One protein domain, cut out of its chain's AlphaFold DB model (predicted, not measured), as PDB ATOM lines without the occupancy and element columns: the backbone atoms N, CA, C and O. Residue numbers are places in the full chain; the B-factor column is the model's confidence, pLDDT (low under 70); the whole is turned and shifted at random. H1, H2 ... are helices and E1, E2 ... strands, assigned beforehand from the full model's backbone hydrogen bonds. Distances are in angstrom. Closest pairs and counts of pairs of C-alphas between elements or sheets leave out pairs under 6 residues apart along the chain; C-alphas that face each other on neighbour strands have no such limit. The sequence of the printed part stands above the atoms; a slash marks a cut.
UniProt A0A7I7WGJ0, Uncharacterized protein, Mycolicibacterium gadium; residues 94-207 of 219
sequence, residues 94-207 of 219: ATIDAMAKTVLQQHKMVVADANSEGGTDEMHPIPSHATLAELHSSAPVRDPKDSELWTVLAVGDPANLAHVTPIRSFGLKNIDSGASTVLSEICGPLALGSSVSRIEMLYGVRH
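Overview. This is residues 94 to 207 of the 219 residues of an uncharacterized protein of Mycolicibacterium gadium (UniProt A0A7I7WGJ0). This is a small, lopsided sandwich: a twisted sheet of four strands lies partly face to face with a long two-stranded ribbon, E3 and E6, their strands crossed at 47 degrees. H1 packs on the ribbon near Trp 150 and Val 205, and short H2 sits where the ribbon's other end meets the larger sheet. The printed part has 114 residues, with two named helices and six named strands in the order H1 E1 E2 E3 H2 E4 E5 E6; the sheets, E2 E1 E4 E5 and E3 E6, are antiparallel. The class is mixed, helices and strands; the whole is compact, with a radius of gyration of the C-alphas of 14.7 A and spans of 42 by 37 by 24 A.

Along the chain. Find C-alpha 94 at (-12.694, 19.893, 33.665); from there H1, residues 94 to 105, runs 16.3 A. Next come E1, residues 107 to 112, 15.0 A, and E2, residues 132 to 134, 6.6 A. E3, residues 149 to 156, starts from C-alpha 149 at (-7.251, 7.757, 30.818) and runs 23.2 A. H2, residues 158 to 161, measures 4.9 A. E4, residues 167 to 174, spans 19.6 A and bends by 54 degrees at residue 170; E5, residues 180 to 190, spans 19.4 A and bends by 100 degrees at residue 187. E6, residues 199 to 206, runs 23.4 A to C-alpha 206 at (-3.231, 9.595, 30.545).

Arrangement. Start in the larger sheet, where E1 and E4 are antiparallel inner strands, with N 110 and O 171 at 2.9 A. The hairpin E1 and E2 has N 111 and O 133 at 3.0 A, and the hairpin E4 and E5 has N 172 and O 181 at 2.9 A. Across the sandwich, two sheets face to face, the closest C-alphas of E1 and E3 are those of Met 109 and Ala 154, 6.6 A apart. In the second sheet, E3 and E6 are antiparallel, with N 152 and O 203 at 2.8 A. Residues 136 to 137 also pair with residues 154 to 155 of E3. The closest C-alphas of H1 and E6 are those of Ala 100 and Val 205, 6.1 A apart. H2 only grazes the larger sheet, with its residues 160 to 161. Every O i to N i+4 pair of H1 is within hydrogen-bond range; H2 is too short for one.

Size, cuts and confidence. The C-alphas farthest apart are those of Ala 94 and Ser 194, 44.7 A. The printed part has no cut. The links E1 to E2 and E2 to E3 are long, with 19 and 14 residues. The model's mean pLDDT over the printed part is 89.0; look at residues 118 to 123 for values under 70.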
ATOM      1  N   ALA A  94     -12.247  19.300  34.926       87.88
ATOM      2  CA  ALA A  94     -12.694  19.893  33.665       87.88
ATOM      3  C   ALA A  94     -11.531  20.365  32.768       87.88
ATOM      4  O   ALA A  94     -11.615  20.258  31.548       87.88
ATOM      5  N   THR A  95     -10.437  20.850  33.362       88.75
ATOM      6  CA  THR A  95      -9.229  21.251  32.631       88.75
ATOM      7  C   THR A  95      -8.509  20.035  32.061       88.75
ATOM      8  O   THR A  95      -8.144  20.046  30.890       88.75
ATOM      9  N   ILE A  96      -8.370  18.965  32.849       88.56
ATOM     10  CA  ILE A  96      -7.765  17.705  32.393       88.56
ATOM     11  C   ILE A  96      -8.578  17.116  31.233       88.56
ATOM     12  O   ILE A  96      -8.013  16.746  30.208       88.56
ATOM     13  N   ASP A  97      -9.907  17.096  31.359       91.00
ATOM     14  CA  ASP A  97     -10.820  16.649  30.307       91.00
ATOM     15  C   ASP A  97     -10.639  17.434  29.007       91.00
ATOM     16  O   ASP A  97     -10.622  16.842  27.927       91.00
ATOM     17  N   ALA A  98     -10.539  18.761  29.107       92.50
ATOM     18  CA  ALA A  98     -10.334  19.625  27.953       92.50
ATOM     19  C   ALA A  98      -8.977  19.342  27.298       92.50
ATOM     20  O   ALA A  98      -8.931  19.083  26.100       92.50
ATOM     21  N   MET A  99      -7.898  19.291  28.085       91.56
ATOM     22  CA  MET A  99      -6.550  19.008  27.587       91.56
ATOM     23  C   MET A  99      -6.465  17.642  26.900       91.56
ATOM     24  O   MET A  99      -5.973  17.557  25.779       91.56
ATOM     25  N   ALA A 100      -6.979  16.582  27.531       92.94
ATOM     26  CA  ALA A 100      -6.942  15.234  26.968       92.94
ATOM     27  C   ALA A 100      -7.690  15.160  25.631       92.94
ATOM     28  O   ALA A 100      -7.178  14.595  24.665       92.94
ATOM     29  N   LYS A 101      -8.877  15.779  25.546       93.19
ATOM     30  CA  LYS A 101      -9.639  15.858  24.293       93.19
ATOM     31  C   LYS A 101      -8.888  16.643  23.226       93.19
ATOM     32  O   LYS A 101      -8.795  16.152  22.109       93.19
ATOM     33  N   THR A 102      -8.323  17.801  23.565       92.69
ATOM     34  CA  THR A 102      -7.547  18.619  22.624       92.69
ATOM     35  C   THR A 102      -6.361  17.844  22.060       92.69
ATOM     36  O   THR A 102      -6.228  17.765  20.845       92.69
ATOM     37  N   VAL A 103      -5.551  17.204  22.909       92.00
ATOM     38  CA  VAL A 103      -4.390  16.422  22.450       92.00
ATOM     39  C   VAL A 103      -4.825  15.280  21.531       92.00
ATOM     40  O   VAL A 103      -4.243  15.092  20.464       92.00
ATOM     41  N   LEU A 104      -5.865  14.532  21.911       94.06
ATOM     42  CA  LEU A 104      -6.373  13.420  21.105       94.06
ATOM     43  C   LEU A 104      -6.985  13.885  19.775       94.06
ATOM     44  O   LEU A 104      -6.882  13.174  18.784       94.06
ATOM     45  N   GLN A 105      -7.599  15.067  19.740       93.62
ATOM     46  CA  GLN A 105      -8.206  15.638  18.533       93.62
ATOM     47  C   GLN A 105      -7.199  16.323  17.606       93.62
ATOM     48  O   GLN A 105      -7.499  16.488  16.431       93.62
ATOM     49  N   GLN A 106      -6.020  16.706  18.101       94.00
ATOM     50  CA  GLN A 106      -4.946  17.311  17.302       94.00
ATOM     51  C   GLN A 106      -4.173  16.303  16.446       94.00
ATOM     52  O   GLN A 106      -3.318  16.702  15.653       94.00
ATOM     53  N   HIS A 107      -4.455  15.011  16.595       93.50
ATOM     54  CA  HIS A 107      -3.730  13.949  15.917       93.50
ATOM     55  C   HIS A 107      -4.684  13.025  15.168       93.50
ATOM     56  O   HIS A 107      -5.753  12.665  15.659       93.50
ATOM     57  N   LYS A 108      -4.260  12.594  13.983       94.75
ATOM     58  CA  LYS A 108      -4.842  11.459  13.272       94.75
ATOM     59  C   LYS A 108      -3.936  10.253  13.440       94.75
ATOM     60  O   LYS A 108      -2.722  10.378  13.326       94.75
ATOM     61  N   MET A 109      -4.519   9.089  13.681       96.06
ATOM     62  CA  MET A 109      -3.771   7.834  13.651       96.06
ATOM     63  C   MET A 109      -3.466   7.439  12.207       96.06
ATOM     64  O   MET A 109      -4.335   7.547  11.338       96.06
ATOM     65  N   VAL A 110      -2.237   6.996  11.960       95.69
ATOM     66  CA  VAL A 110      -1.744   6.646  10.625       95.69
ATOM     67  C   VAL A 110      -1.025   5.304  10.631       95.69
ATOM     68  O   VAL A 110      -0.449   4.897  11.641       95.69
ATOM     69  N   VAL A 111      -1.039   4.640   9.479       95.38
ATOM     70  CA  VAL A 111      -0.154   3.512   9.165       95.38
ATOM     71  C   VAL A 111       0.832   3.932   8.085       95.38
ATOM     72  O   VAL A 111       0.464   4.697   7.190       95.38
ATOM     73  N   ALA A 112       2.064   3.433   8.169       95.06
ATOM     74  CA  ALA A 112       3.131   3.774   7.235       95.06
ATOM     75  C   ALA A 112       3.880   2.542   6.726       95.06
ATOM     76  O   ALA A 112       3.968   1.522   7.416       95.06
ATOM     77  N   ASP A 113       4.463   2.659   5.534       94.12
ATOM     78  CA  ASP A 113       5.308   1.634   4.907       94.12
ATOM     79  C   ASP A 113       6.793   1.715   5.304       94.12
ATOM     80  O   ASP A 113       7.611   0.909   4.846       94.12
ATOM     81  N   ALA A 114       7.134   2.649   6.193       90.19
ATOM     82  CA  ALA A 114       8.474   2.878   6.710       90.19
ATOM     83  C   ALA A 114       8.500   2.901   8.247       90.19
ATOM     84  O   ALA A 114       7.497   3.182   8.905       90.19
ATOM     85  N   ASN A 115       9.671   2.598   8.807       85.56
ATOM     86  CA  ASN A 115       9.974   2.803  10.225       85.56
ATOM     87  C   ASN A 115      10.472   4.232  10.455       85.56
ATOM     88  O   ASN A 115      10.647   4.983   9.493       85.56
ATOM     89  N   SER A 116      10.704   4.597  11.717       82.94
ATOM     90  CA  SER A 116      11.282   5.902  12.030       82.94
ATOM     91  C   SER A 116      12.645   6.064  11.350       82.94
ATOM     92  O   SER A 116      13.401   5.096  11.208       82.94
ATOM     93  N   GLU A 117      12.973   7.282  10.905       70.31
ATOM     94  CA  GLU A 117      14.351   7.588  10.509       70.31
ATOM     95  C   GLU A 117      15.209   7.495  11.774       70.31
ATOM     96  O   GLU A 117      15.194   8.391  12.615       70.31
ATOM     97  N   GLY A 118      15.885   6.357  11.962       56.25
ATOM     98  CA  GLY A 118      16.729   6.109  13.124       56.25
ATOM     99  C   GLY A 118      17.704   7.267  13.333       56.25
ATOM    100  O   GLY A 118      18.608   7.491  12.531       56.25
ATOM    101  N   GLY A 119      17.505   7.998  14.423       55.03
ATOM    102  CA  GLY A 119      18.267   9.177  14.804       55.03
ATOM    103  C   GLY A 119      18.089   9.443  16.295       55.03
ATOM    104  O   GLY A 119      17.199   8.890  16.934       55.03
ATOM    105  N   THR A 120      18.944  10.286  16.868       51.19
ATOM    106  CA  THR A 120      18.900  10.684  18.289       51.19
ATOM    107  C   THR A 120      17.712  11.587  18.644       51.19
ATOM    108  O   THR A 120      17.701  12.166  19.727       51.19
ATOM    109  N   ASP A 121      16.763  11.774  17.727       54.09
ATOM    110  CA  ASP A 121      15.614  12.651  17.911       54.09
ATOM    111  C   ASP A 121      14.495  11.892  18.632       54.09
ATOM    112  O   ASP A 121      14.011  10.864  18.153       54.09
ATOM    113  N   GLU A 122      14.085  12.402  19.796       59.56
ATOM    114  CA  GLU A 122      13.075  11.784  20.668       59.56
ATOM    115  C   GLU A 122      11.698  11.661  19.987       59.56
ATOM    116  O   GLU A 122      10.828  10.935  20.465       59.56
ATOM    117  N   MET A 123      11.486  12.355  18.862       68.00
ATOM    118  CA  MET A 123      10.200  12.402  18.167       68.00
ATOM    119  C   MET A 123       9.975  11.313  17.107       68.00
ATOM    120  O   MET A 123       8.887  11.285  16.535       68.00
ATOM    121  N   HIS A 124      10.936  10.414  16.854       85.44
ATOM    122  CA  HIS A 124      10.791   9.268  15.933       85.44
ATOM    123  C   HIS A 124      10.013   9.599  14.637       85.44
ATOM    124  O   HIS A 124       8.942   9.029  14.390       85.44
ATOM    125  N   PRO A 125      10.483  10.553  13.813       90.69
ATOM    126  CA  PRO A 125       9.725  11.031  12.664       90.69
ATOM    127  C   PRO A 125       9.518   9.926  11.624       90.69
ATOM    128  O   PRO A 125      10.409   9.114  11.361       90.69
ATOM    129  N   ILE A 126       8.340   9.928  10.997       89.75
ATOM    130  CA  ILE A 126       8.095   9.128   9.799       89.75
ATOM    131  C   ILE A 126       8.804   9.812   8.617       89.75
ATOM    132  O   ILE A 126       8.594  11.013   8.418       89.75
ATOM    133  N   PRO A 127       9.598   9.076   7.816       89.06
ATOM    134  CA  PRO A 127      10.272   9.629   6.649       89.06
ATOM    135  C   PRO A 127       9.308  10.350   5.702       89.06
ATOM    136  O   PRO A 127       8.228   9.849   5.396       89.06
ATOM    137  N   SER A 128       9.717  11.495   5.155       87.12
ATOM    138  CA  SER A 128       8.875  12.291   4.242       87.12
ATOM    139  C   SER A 128       8.539  11.583   2.925       87.12
ATOM    140  O   SER A 128       7.578  11.948   2.251       87.12
ATOM    141  N   HIS A 129       9.331  10.574   2.560       88.38
ATOM    142  CA  HIS A 129       9.131   9.738   1.382       88.38
ATOM    143  C   HIS A 129       8.259   8.500   1.652       88.38
ATOM    144  O   HIS A 129       8.006   7.741   0.718       88.38
ATOM    145  N   ALA A 130       7.838   8.276   2.900       91.50
ATOM    146  CA  ALA A 130       6.996   7.146   3.269       91.50
ATOM    147  C   ALA A 130       5.559   7.334   2.771       91.50
ATOM    148  O   ALA A 130       5.014   8.443   2.756       91.50
ATOM    149  N   THR A 131       4.916   6.227   2.422       94.50
ATOM    150  CA  THR A 131       3.491   6.207   2.107       94.50
ATOM    151  C   THR A 131       2.694   6.127   3.402       94.50
ATOM    152  O   THR A 131       2.944   5.262   4.243       94.50
ATOM    153  N   LEU A 132       1.711   7.016   3.555       94.44
ATOM    154  CA  LEU A 132       0.867   7.114   4.745       94.44
ATOM    155  C   LEU A 132      -0.600   6.914   4.393       94.44
ATOM    156  O   LEU A 132      -1.105   7.538   3.462       94.44
ATOM    157  N   ALA A 133      -1.299   6.139   5.219       95.38
ATOM    158  CA  ALA A 133      -2.753   6.077   5.201       95.38
ATOM    159  C   ALA A 133      -3.320   6.505   6.554       95.38
ATOM    160  O   ALA A 133      -2.898   6.030   7.610       95.38
ATOM    161  N   GLU A 134      -4.293   7.413   6.512       95.44
ATOM    162  CA  GLU A 134      -5.000   7.905   7.694       95.44
ATOM    163  C   GLU A 134      -6.131   6.946   8.081       95.44
ATOM    164  O   GLU A 134      -6.907   6.490   7.239       95.44
ATOM    165  N   LEU A 135      -6.239   6.657   9.377       95.31
ATOM    166  CA  LEU A 135      -7.317   5.851   9.939       95.31
ATOM    167  C   LEU A 135      -8.481   6.745  10.388       95.31
ATOM    168  O   LEU A 135      -8.297   7.882  10.835       95.31
ATOM    169  N   HIS A 136      -9.701   6.211  10.330       94.00
ATOM    170  CA  HIS A 136     -10.898   6.941  10.742       94.00
ATOM    171  C   HIS A 136     -11.060   6.855  12.255       94.00
ATOM    172  O   HIS A 136     -11.379   5.796  12.792       94.00
ATOM    173  N   SER A 137     -10.820   7.972  12.935       93.56
ATOM    174  CA  SER A 137     -10.833   8.061  14.396       93.56
ATOM    175  C   SER A 137     -12.242   8.276  14.952       93.56
ATOM    176  O   SER A 137     -13.015   9.076  14.425       93.56
ATOM    177  N   SER A 138     -12.567   7.589  16.045       94.00
ATOM    178  CA  SER A 138     -13.769   7.835  16.837       94.00
ATOM    179  C   SER A 138     -13.671   9.149  17.621       94.00
ATOM    180  O   SER A 138     -12.617   9.779  17.711       94.00
ATOM    181  N   ALA A 139     -14.763   9.548  18.275       93.44
ATOM    182  CA  ALA A 139     -14.673  10.573  19.310       93.44
ATOM    183  C   ALA A 139     -13.803  10.073  20.487       93.44
ATOM    184  O   ALA A 139     -13.839   8.873  20.786       93.44
ATOM    185  N   PRO A 140     -13.063  10.960  21.180       94.62
ATOM    186  CA  PRO A 140     -12.376  10.610  22.418       94.62
ATOM    187  C   PRO A 140     -13.350  10.161  23.508       94.62
ATOM    188  O   PRO A 140     -14.327  10.854  23.807       94.62
ATOM    189  N   VAL A 141     -13.046   9.037  24.152       94.31
ATOM    190  CA  VAL A 141     -13.843   8.461  25.241       94.31
ATOM    191  C   VAL A 141     -12.957   8.249  26.465       94.31
ATOM    192  O   VAL A 141     -11.794   7.864  26.350       94.31
ATOM    193  N   ARG A 142     -13.500   8.518  27.654       91.88
ATOM    194  CA  ARG A 142     -12.819   8.218  28.919       91.88
ATOM    195  C   ARG A 142     -12.906   6.719  29.205       91.88
ATOM    196  O   ARG A 142     -13.981   6.139  29.050       91.88
ATOM    197  N   ASP A 143     -11.814   6.115  29.655       87.69
ATOM    198  CA  ASP A 143     -11.811   4.703  30.029       87.69
ATOM    199  C   ASP A 143     -12.763   4.455  31.224       87.69
ATOM    200  O   ASP A 143     -12.760   5.217  32.198       87.69
ATOM    201  N   PRO A 144     -13.618   3.417  31.174       80.31
ATOM    202  CA  PRO A 144     -14.589   3.148  32.235       80.31
ATOM    203  C   PRO A 144     -13.953   2.633  33.535       80.31
ATOM    204  O   PRO A 144     -14.583   2.689  34.590       80.31
ATOM    205  N   LYS A 145     -12.733   2.097  33.469       80.25
ATOM    206  CA  LYS A 145     -11.981   1.536  34.599       80.25
ATOM    207  C   LYS A 145     -10.896   2.488  35.100       80.25
ATOM    208  O   LYS A 145     -10.456   2.327  36.236       80.25
ATOM    209  N   ASP A 146     -10.493   3.465  34.290       81.31
ATOM    210  CA  ASP A 146      -9.472   4.450  34.634       81.31
ATOM    211  C   ASP A 146      -9.925   5.881  34.312       81.31
ATOM    212  O   ASP A 146      -9.930   6.329  33.166       81.31
ATOM    213  N   SER A 147     -10.284   6.637  35.355       82.56
ATOM    214  CA  SER A 147     -10.788   7.997  35.183       82.56
ATOM    215  C   SER A 147      -9.743   8.989  34.675       82.56
ATOM    216  O   SER A 147     -10.137  10.076  34.259       82.56
ATOM    217  N   GLU A 148      -8.457   8.650  34.727       85.50
ATOM    218  CA  GLU A 148      -7.357   9.501  34.266       85.50
ATOM    219  C   GLU A 148      -6.907   9.154  32.838       85.50
ATOM    220  O   GLU A 148      -5.957   9.760  32.341       85.50
ATOM    221  N   LEU A 149      -7.566   8.197  32.174       89.56
ATOM    222  CA  LEU A 149      -7.251   7.757  30.818       89.56
ATOM    223  C   LEU A 149      -8.358   8.144  29.831       89.56
ATOM    224  O   LEU A 149      -9.541   7.859  30.031       89.56
ATOM    225  N   TRP A 150      -7.946   8.733  28.714       95.00
ATOM    226  CA  TRP A 150      -8.783   8.964  27.542       95.00
ATOM    227  C   TRP A 150      -8.209   8.215  26.360       95.00
ATOM    228  O   TRP A 150      -6.994   8.138  26.204       95.00
ATOM    229  N   THR A 151      -9.090   7.687  25.523       95.50
ATOM    230  CA  THR A 151      -8.716   6.885  24.364       95.50
ATOM    231  C   THR A 151      -9.497   7.303  23.128       95.50
ATOM    232  O   THR A 151     -10.606   7.835  23.219       95.50
ATOM    233  N   VAL A 152      -8.904   7.053  21.967       95.94
ATOM    234  CA  VAL A 152      -9.536   7.127  20.652       95.94
ATOM    235  C   VAL A 152      -9.238   5.818  19.938       95.94
ATOM    236  O   VAL A 152      -8.086   5.385  19.889       95.94
ATOM    237  N   LEU A 153     -10.276   5.199  19.383       96.06
ATOM    238  CA  LEU A 153     -10.144   4.054  18.493       96.06
ATOM    239  C   LEU A 153     -10.178   4.564  17.055       96.06
ATOM    240  O   LEU A 153     -11.105   5.287  16.692       96.06
ATOM    241  N   ALA A 154      -9.208   4.181  16.233       96.38
ATOM    242  CA  ALA A 154      -9.266   4.413  14.800       96.38
ATOM    243  C   ALA A 154      -9.341   3.109  14.025       96.38
ATOM    244  O   ALA A 154      -8.716   2.115  14.392       96.38
ATOM    245  N   VAL A 155     -10.118   3.141  12.944       95.88
ATOM    246  CA  VAL A 155     -10.394   1.977  12.104       95.88
ATOM    247  C   VAL A 155      -9.992   2.268  10.660       95.88
ATOM    248  O   VAL A 155     -10.302   3.328  10.109       95.88
ATOM    249  N   GLY A 156      -9.296   1.313  10.048       93.38
ATOM    250  CA  GLY A 156      -8.941   1.310   8.633       93.38
ATOM    251  C   GLY A 156      -9.570   0.129   7.907       93.38
ATOM    252  O   GLY A 156      -9.452  -1.015   8.350       93.38
ATOM    253  N   ASP A 157     -10.218   0.414   6.780       91.88
ATOM    254  CA  ASP A 157     -10.628  -0.606   5.815       91.88
ATOM    255  C   ASP A 157      -9.385  -1.069   5.033       91.88
ATOM    256  O   ASP A 157      -8.701  -0.217   4.458       91.88
ATOM    257  N   PRO A 158      -9.080  -2.376   4.973       90.56
ATOM    258  CA  PRO A 158      -7.953  -2.909   4.209       90.56
ATOM    259  C   PRO A 158      -7.889  -2.422   2.756       90.56
ATOM    260  O   PRO A 158      -6.791  -2.191   2.252       90.56
ATOM    261  N   ALA A 159      -9.030  -2.195   2.096       89.19
ATOM    262  CA  ALA A 159      -9.060  -1.657   0.734       89.19
ATOM    263  C   ALA A 159      -8.457  -0.243   0.662       89.19
ATOM    264  O   ALA A 159      -7.701   0.072  -0.257       89.19
ATOM    265  N   ASN A 160      -8.722   0.583   1.676       88.06
ATOM    266  CA  ASN A 160      -8.157   1.925   1.792       88.06
ATOM    267  C   ASN A 160      -6.681   1.902   2.196       88.06
ATOM    268  O   ASN A 160      -5.997   2.898   2.003       88.06
ATOM    269  N   LEU A 161      -6.175   0.787   2.726       91.38
ATOM    270  CA  LEU A 161      -4.780   0.629   3.150       91.38
ATOM    271  C   LEU A 161      -3.914  -0.098   2.118       91.38
ATOM    272  O   LEU A 161      -2.704  -0.170   2.291       91.38
ATOM    273  N   ALA A 162      -4.499  -0.602   1.027       88.62
ATOM    274  CA  ALA A 162      -3.794  -1.402   0.023       88.62
ATOM    275  C   ALA A 162      -2.574  -0.689  -0.593       88.62
ATOM    276  O   ALA A 162      -1.611  -1.339  -0.999       88.62
ATOM    277  N   HIS A 163      -2.595   0.645  -0.632       90.81
ATOM    278  CA  HIS A 163      -1.496   1.466  -1.139       90.81
ATOM    279  C   HIS A 163      -0.319   1.611  -0.155       90.81
ATOM    280  O   HIS A 163       0.759   2.018  -0.573       90.81
ATOM    281  N   VAL A 164      -0.494   1.245   1.118       90.81
ATOM    282  CA  VAL A 164       0.556   1.213   2.148       90.81
ATOM    283  C   VAL A 164       0.936  -0.244   2.391       90.81
ATOM    284  O   VAL A 164       0.506  -0.866   3.360       90.81
ATOM    285  N   THR A 165       1.704  -0.824   1.466       86.56
ATOM    286  CA  THR A 165       2.119  -2.230   1.550       86.56
ATOM    287  C   THR A 165       3.622  -2.374   1.291       86.56
ATOM    288  O   THR A 165       4.083  -1.990   0.216       86.56
ATOM    289  N   PRO A 166       4.392  -2.998   2.201       90.81
ATOM    290  CA  PRO A 166       3.963  -3.533   3.493       90.81
ATOM    291  C   PRO A 166       3.813  -2.444   4.559       90.81
ATOM    292  O   PRO A 166       4.596  -1.503   4.578       90.81
ATOM    293  N   ILE A 167       2.886  -2.619   5.500       93.88
ATOM    294  CA  ILE A 167       2.819  -1.773   6.697       93.88
ATOM    295  C   ILE A 167       4.011  -2.116   7.591       93.88
ATOM    296  O   ILE A 167       4.272  -3.287   7.873       93.88
ATOM    297  N   ARG A 168       4.735  -1.099   8.048       93.62
ATOM    298  CA  ARG A 168       5.886  -1.253   8.944       93.62
ATOM    299  C   ARG A 168       5.717  -0.536  10.270       93.62
ATOM    300  O   ARG A 168       6.291  -0.979  11.258       93.62
ATOM    301  N   SER A 169       4.913   0.520  10.324       93.19
ATOM    302  CA  SER A 169       4.709   1.255  11.567       93.19
ATOM    303  C   SER A 169       3.304   1.835  11.706       93.19
ATOM    304  O   SER A 169       2.569   2.027  10.732       93.19
ATOM    305  N   PHE A 170       2.951   2.097  12.961       93.75
ATOM    306  CA  PHE A 170       1.782   2.851  13.386       93.75
ATOM    307  C   PHE A 170       2.242   4.156  14.026       93.75
ATOM    308  O   PHE A 170       3.212   4.181  14.791       93.75
ATOM    309  N   GLY A 171       1.520   5.234  13.752       94.31
ATOM    310  CA  GLY A 171       1.940   6.562  14.159       94.31
ATOM    311  C   GLY A 171       0.804   7.543  14.360       94.31
ATOM    312  O   GLY A 171      -0.379   7.220  14.216       94.31
ATOM    313  N   LEU A 172       1.193   8.772  14.678       94.75
ATOM    314  CA  LEU A 172       0.308   9.924  14.716       94.75
ATOM    315  C   LEU A 172       0.743  10.929  13.664       94.75
ATOM    316  O   LEU A 172       1.929  11.168  13.481       94.75
ATOM    317  N   LYS A 173      -0.230  11.572  13.034       94.69
ATOM    318  CA  LYS A 173      -0.040  12.757  12.210       94.69
ATOM    319  C   LYS A 173      -0.706  13.933  12.896       94.69
ATOM    320  O   LYS A 173      -1.916  13.912  13.127       94.69
ATOM    321  N   ASN A 174       0.072  14.948  13.233       93.88
ATOM    322  CA  ASN A 174      -0.454  16.186  13.776       93.88
ATOM    323  C   ASN A 174      -1.241  16.931  12.682       93.88
ATOM    324  O   ASN A 174      -0.761  17.085  11.559       93.88
ATOM    325  N   ILE A 175      -2.461  17.364  12.997       92.81
ATOM    326  CA  ILE A 175      -3.376  17.965  12.015       92.81
ATOM    327  C   ILE A 175      -2.883  19.341  11.559       92.81
ATOM    328  O   ILE A 175      -2.994  19.656  10.377       92.81
ATOM    329  N   ASP A 176      -2.315  20.129  12.473       91.44
ATOM    330  CA  ASP A 176      -1.940  21.520  12.204       91.44
ATOM    331  C   ASP A 176      -0.607  21.615  11.452       91.44
ATOM    332  O   ASP A 176      -0.483  22.337  10.466       91.44
ATOM    333  N   SER A 177       0.400  20.865  11.904       90.56
ATOM    334  CA  SER A 177       1.747  20.879  11.313       90.56
ATOM    335  C   SER A 177       1.926  19.886  10.164       90.56
ATOM    336  O   SER A 177       2.876  20.007   9.395       90.56
ATOM    337  N   GLY A 178       1.064  18.870  10.062       90.00
ATOM    338  CA  GLY A 178       1.229  17.752   9.131       90.00
ATOM    339  C   GLY A 178       2.371  16.791   9.489       90.00
ATOM    340  O   GLY A 178       2.526  15.770   8.814       90.00
ATOM    341  N   ALA A 179       3.148  17.080  10.538       90.69
ATOM    342  CA  ALA A 179       4.245  16.236  10.992       90.69
ATOM    343  C   ALA A 179       3.718  14.874  11.451       90.69
ATOM    344  O   ALA A 179       2.688  14.796  12.126       90.69
ATOM    345  N   SER A 180       4.422  13.809  11.074       92.94
ATOM    346  CA  SER A 180       4.037  12.439  11.405       92.94
ATOM    347  C   SER A 180       5.140  11.742  12.195       92.94
ATOM    348  O   SER A 180       6.312  11.834  11.833       92.94
ATOM    349  N   THR A 181       4.765  11.057  13.270       93.00
ATOM    350  CA  THR A 181       5.678  10.395  14.207       93.00
ATOM    351  C   THR A 181       5.291   8.938  14.397       93.00
ATOM    352  O   THR A 181       4.109   8.586  14.413       93.00
ATOM    353  N   VAL A 182       6.293   8.075  14.530       91.69
ATOM    354  CA  VAL A 182       6.113   6.653  14.815       91.69
ATOM    355  C   VAL A 182       5.848   6.463  16.304       91.69
ATOM    356  O   VAL A 182       6.593   6.954  17.146       91.69
ATOM    357  N   LEU A 183       4.795   5.712  16.628       89.56
ATOM    358  CA  LEU A 183       4.508   5.256  17.991       89.56
ATOM    359  C   LEU A 183       4.881   3.792  18.206       89.56
ATOM    360  O   LEU A 183       5.235   3.394  19.313       89.56
ATOM    361  N   SER A 184       4.733   2.968  17.170       88.75
ATOM    362  CA  SER A 184       4.992   1.537  17.250       88.75
ATOM    363  C   SER A 184       5.514   1.031  15.918       88.75
ATOM    364  O   SER A 184       4.881   1.212  14.876       88.75
ATOM    365  N   GLU A 185       6.669   0.381  15.966       89.38
ATOM    366  CA  GLU A 185       7.243  -0.325  14.828       89.38
ATOM    367  C   GLU A 185       6.833  -1.794  14.870       89.38
ATOM    368  O   GLU A 185       6.818  -2.436  15.924       89.38
ATOM    369  N   ILE A 186       6.507  -2.336  13.703       85.88
ATOM    370  CA  ILE A 186       6.257  -3.758  13.525       85.88
ATOM    371  C   ILE A 186       7.603  -4.431  13.264       85.88
ATOM    372  O   ILE A 186       8.354  -4.056  12.358       85.88
ATOM    373  N   CYS A 187       7.906  -5.468  14.043       77.88
ATOM    374  CA  CYS A 187       9.032  -6.350  13.762       77.88
ATOM    375  C   CYS A 187       8.750  -7.152  12.483       77.88
ATOM    376  O   CYS A 187       8.156  -8.228  12.521       77.88
ATOM    377  N   GLY A 188       9.188  -6.608  11.349       77.69
ATOM    378  CA  GLY A 188       8.958  -7.162  10.016       77.69
ATOM    379  C   GLY A 188       7.790  -6.495   9.274       77.69
ATOM    380  O   GLY A 188       7.038  -5.716   9.852       77.69
ATOM    381  N   PRO A 189       7.649  -6.756   7.964       84.38
ATOM    382  CA  PRO A 189       6.572  -6.188   7.163       84.38
ATOM    383  C   PRO A 189       5.229  -6.872   7.455       84.38
ATOM    384  O   PRO A 189       5.110  -8.091   7.327       84.38
ATOM    385  N   LEU A 190       4.195  -6.089   7.763       89.44
ATOM    386  CA  LEU A 190       2.812  -6.556   7.808       89.44
ATOM    387  C   LEU A 190       2.165  -6.366   6.432       89.44
ATOM    388  O   LEU A 190       1.866  -5.250   6.008       89.44
ATOM    389  N   ALA A 191       1.930  -7.474   5.732       89.69
ATOM    390  CA  ALA A 191       1.117  -7.500   4.521       89.69
ATOM    391  C   ALA A 191      -0.317  -7.912   4.871       89.69
ATOM    392  O   ALA A 191      -0.537  -8.898   5.577       89.69
ATOM    393  N   LEU A 192      -1.300  -7.168   4.366       89.12
ATOM    394  CA  LEU A 192      -2.708  -7.469   4.604       89.12
ATOM    395  C   LEU A 192      -3.179  -8.550   3.633       89.12
ATOM    396  O   LEU A 192      -3.201  -8.351   2.421       89.12
ATOM    397  N   GLY A 193      -3.549  -9.709   4.174       86.81
ATOM    398  CA  GLY A 193      -4.201 -10.765   3.405       86.81
ATOM    399  C   GLY A 193      -5.672 -10.450   3.127       86.81
ATOM    400  O   GLY A 193      -6.294  -9.644   3.816       86.81
ATOM    401  N   SER A 194      -6.265 -11.161   2.168       87.31
ATOM    402  CA  SER A 194      -7.683 -11.021   1.797       87.31
ATOM    403  C   SER A 194      -8.672 -11.407   2.904       87.31
ATOM    404  O   SER A 194      -9.853 -11.091   2.809       87.31
ATOM    405  N   SER A 195      -8.209 -12.089   3.954       89.44
ATOM    406  CA  SER A 195      -9.013 -12.456   5.123       89.44
ATOM    407  C   SER A 195      -9.102 -11.354   6.183       89.44
ATOM    408  O   SER A 195      -9.859 -11.499   7.142       89.44
ATOM    409  N   VAL A 196      -8.312 -10.282   6.066       90.75
ATOM    410  CA  VAL A 196      -8.383  -9.145   6.990       90.75
ATOM    411  C   VAL A 196      -9.610  -8.316   6.627       90.75
ATOM    412  O   VAL A 196      -9.768  -7.921   5.478       90.75
ATOM    413  N   SER A 197     -10.477  -8.050   7.603       91.56
ATOM    414  CA  SER A 197     -11.692  -7.246   7.414       91.56
ATOM    415  C   SER A 197     -11.585  -5.831   7.984       91.56
ATOM    416  O   SER A 197     -12.340  -4.953   7.579       91.56
ATOM    417  N   ARG A 198     -10.665  -5.600   8.929       92.50
ATOM    418  CA  ARG A 198     -10.418  -4.291   9.548       92.50
ATOM    419  C   ARG A 198      -9.041  -4.226  10.195       92.50
ATOM    420  O   ARG A 198      -8.553  -5.234  10.704       92.50
ATOM    421  N   ILE A 199      -8.475  -3.026  10.242       93.25
ATOM    422  CA  ILE A 199      -7.345  -2.680  11.111       93.25
ATOM    423  C   ILE A 199      -7.833  -1.711  12.170       93.25
ATOM    424  O   ILE A 199      -8.564  -0.773  11.860       93.25
ATOM    425  N   GLU A 200      -7.417  -1.934  13.411       95.12
ATOM    426  CA  GLU A 200      -7.778  -1.102  14.550       95.12
ATOM    427  C   GLU A 200      -6.514  -0.611  15.253       95.12
ATOM    428  O   GLU A 200      -5.593  -1.385  15.505       95.12
ATOM    429  N   MET A 201      -6.489   0.676  15.584       94.38
ATOM    430  CA  MET A 201      -5.448   1.297  16.394       94.38
ATOM    431  C   MET A 201      -6.110   2.012  17.570       94.38
ATOM    432  O   MET A 201      -7.045   2.787  17.381       94.38
ATOM    433  N   LEU A 202      -5.640   1.737  18.786       94.06
ATOM    434  CA  LEU A 202      -6.095   2.408  20.000       94.06
ATOM    435  C   LEU A 202      -4.975   3.320  20.500       94.06
ATOM    436  O   LEU A 202      -3.894   2.843  20.840       94.06
ATOM    437  N   TYR A 203      -5.246   4.619  20.567       92.88
ATOM    438  CA  TYR A 203      -4.328   5.609  21.126       92.88
ATOM    439  C   TYR A 203      -4.955   6.268  22.351       92.88
ATOM    440  O   TYR A 203      -6.169   6.467  22.400       92.88
ATOM    441  N   GLY A 204      -4.141   6.607  23.351       92.69
ATOM    442  CA  GLY A 204      -4.646   7.187  24.584       92.69
ATOM    443  C   GLY A 204      -3.694   8.165  25.247       92.69
ATOM    444  O   GLY A 204      -2.477   8.054  25.139       92.69
ATOM    445  N   VAL A 205      -4.288   9.113  25.965       91.75
ATOM    446  CA  VAL A 205      -3.595  10.095  26.797       91.75
ATOM    447  C   VAL A 205      -4.019   9.865  28.234       91.75
ATOM    448  O   VAL A 205      -5.213   9.809  28.545       91.75
ATOM    449  N   ARG A 206      -3.027   9.743  29.110       88.62
ATOM    450  CA  ARG A 206      -3.231   9.595  30.545       88.62
ATOM    451  C   ARG A 206      -2.711  10.827  31.262       88.62
ATOM    452  O   ARG A 206      -1.561  11.214  31.073       88.62
ATOM    453  N   HIS A 207      -3.533  11.403  32.126       86.25
ATOM    454  CA  HIS A 207      -3.055  12.411  33.058       86.25
ATOM    455  C   HIS A 207      -2.338  11.729  34.229       86.25
ATOM    456  O   HIS A 207      -2.889  10.857  34.902       86.25
TER     457      HIS A 207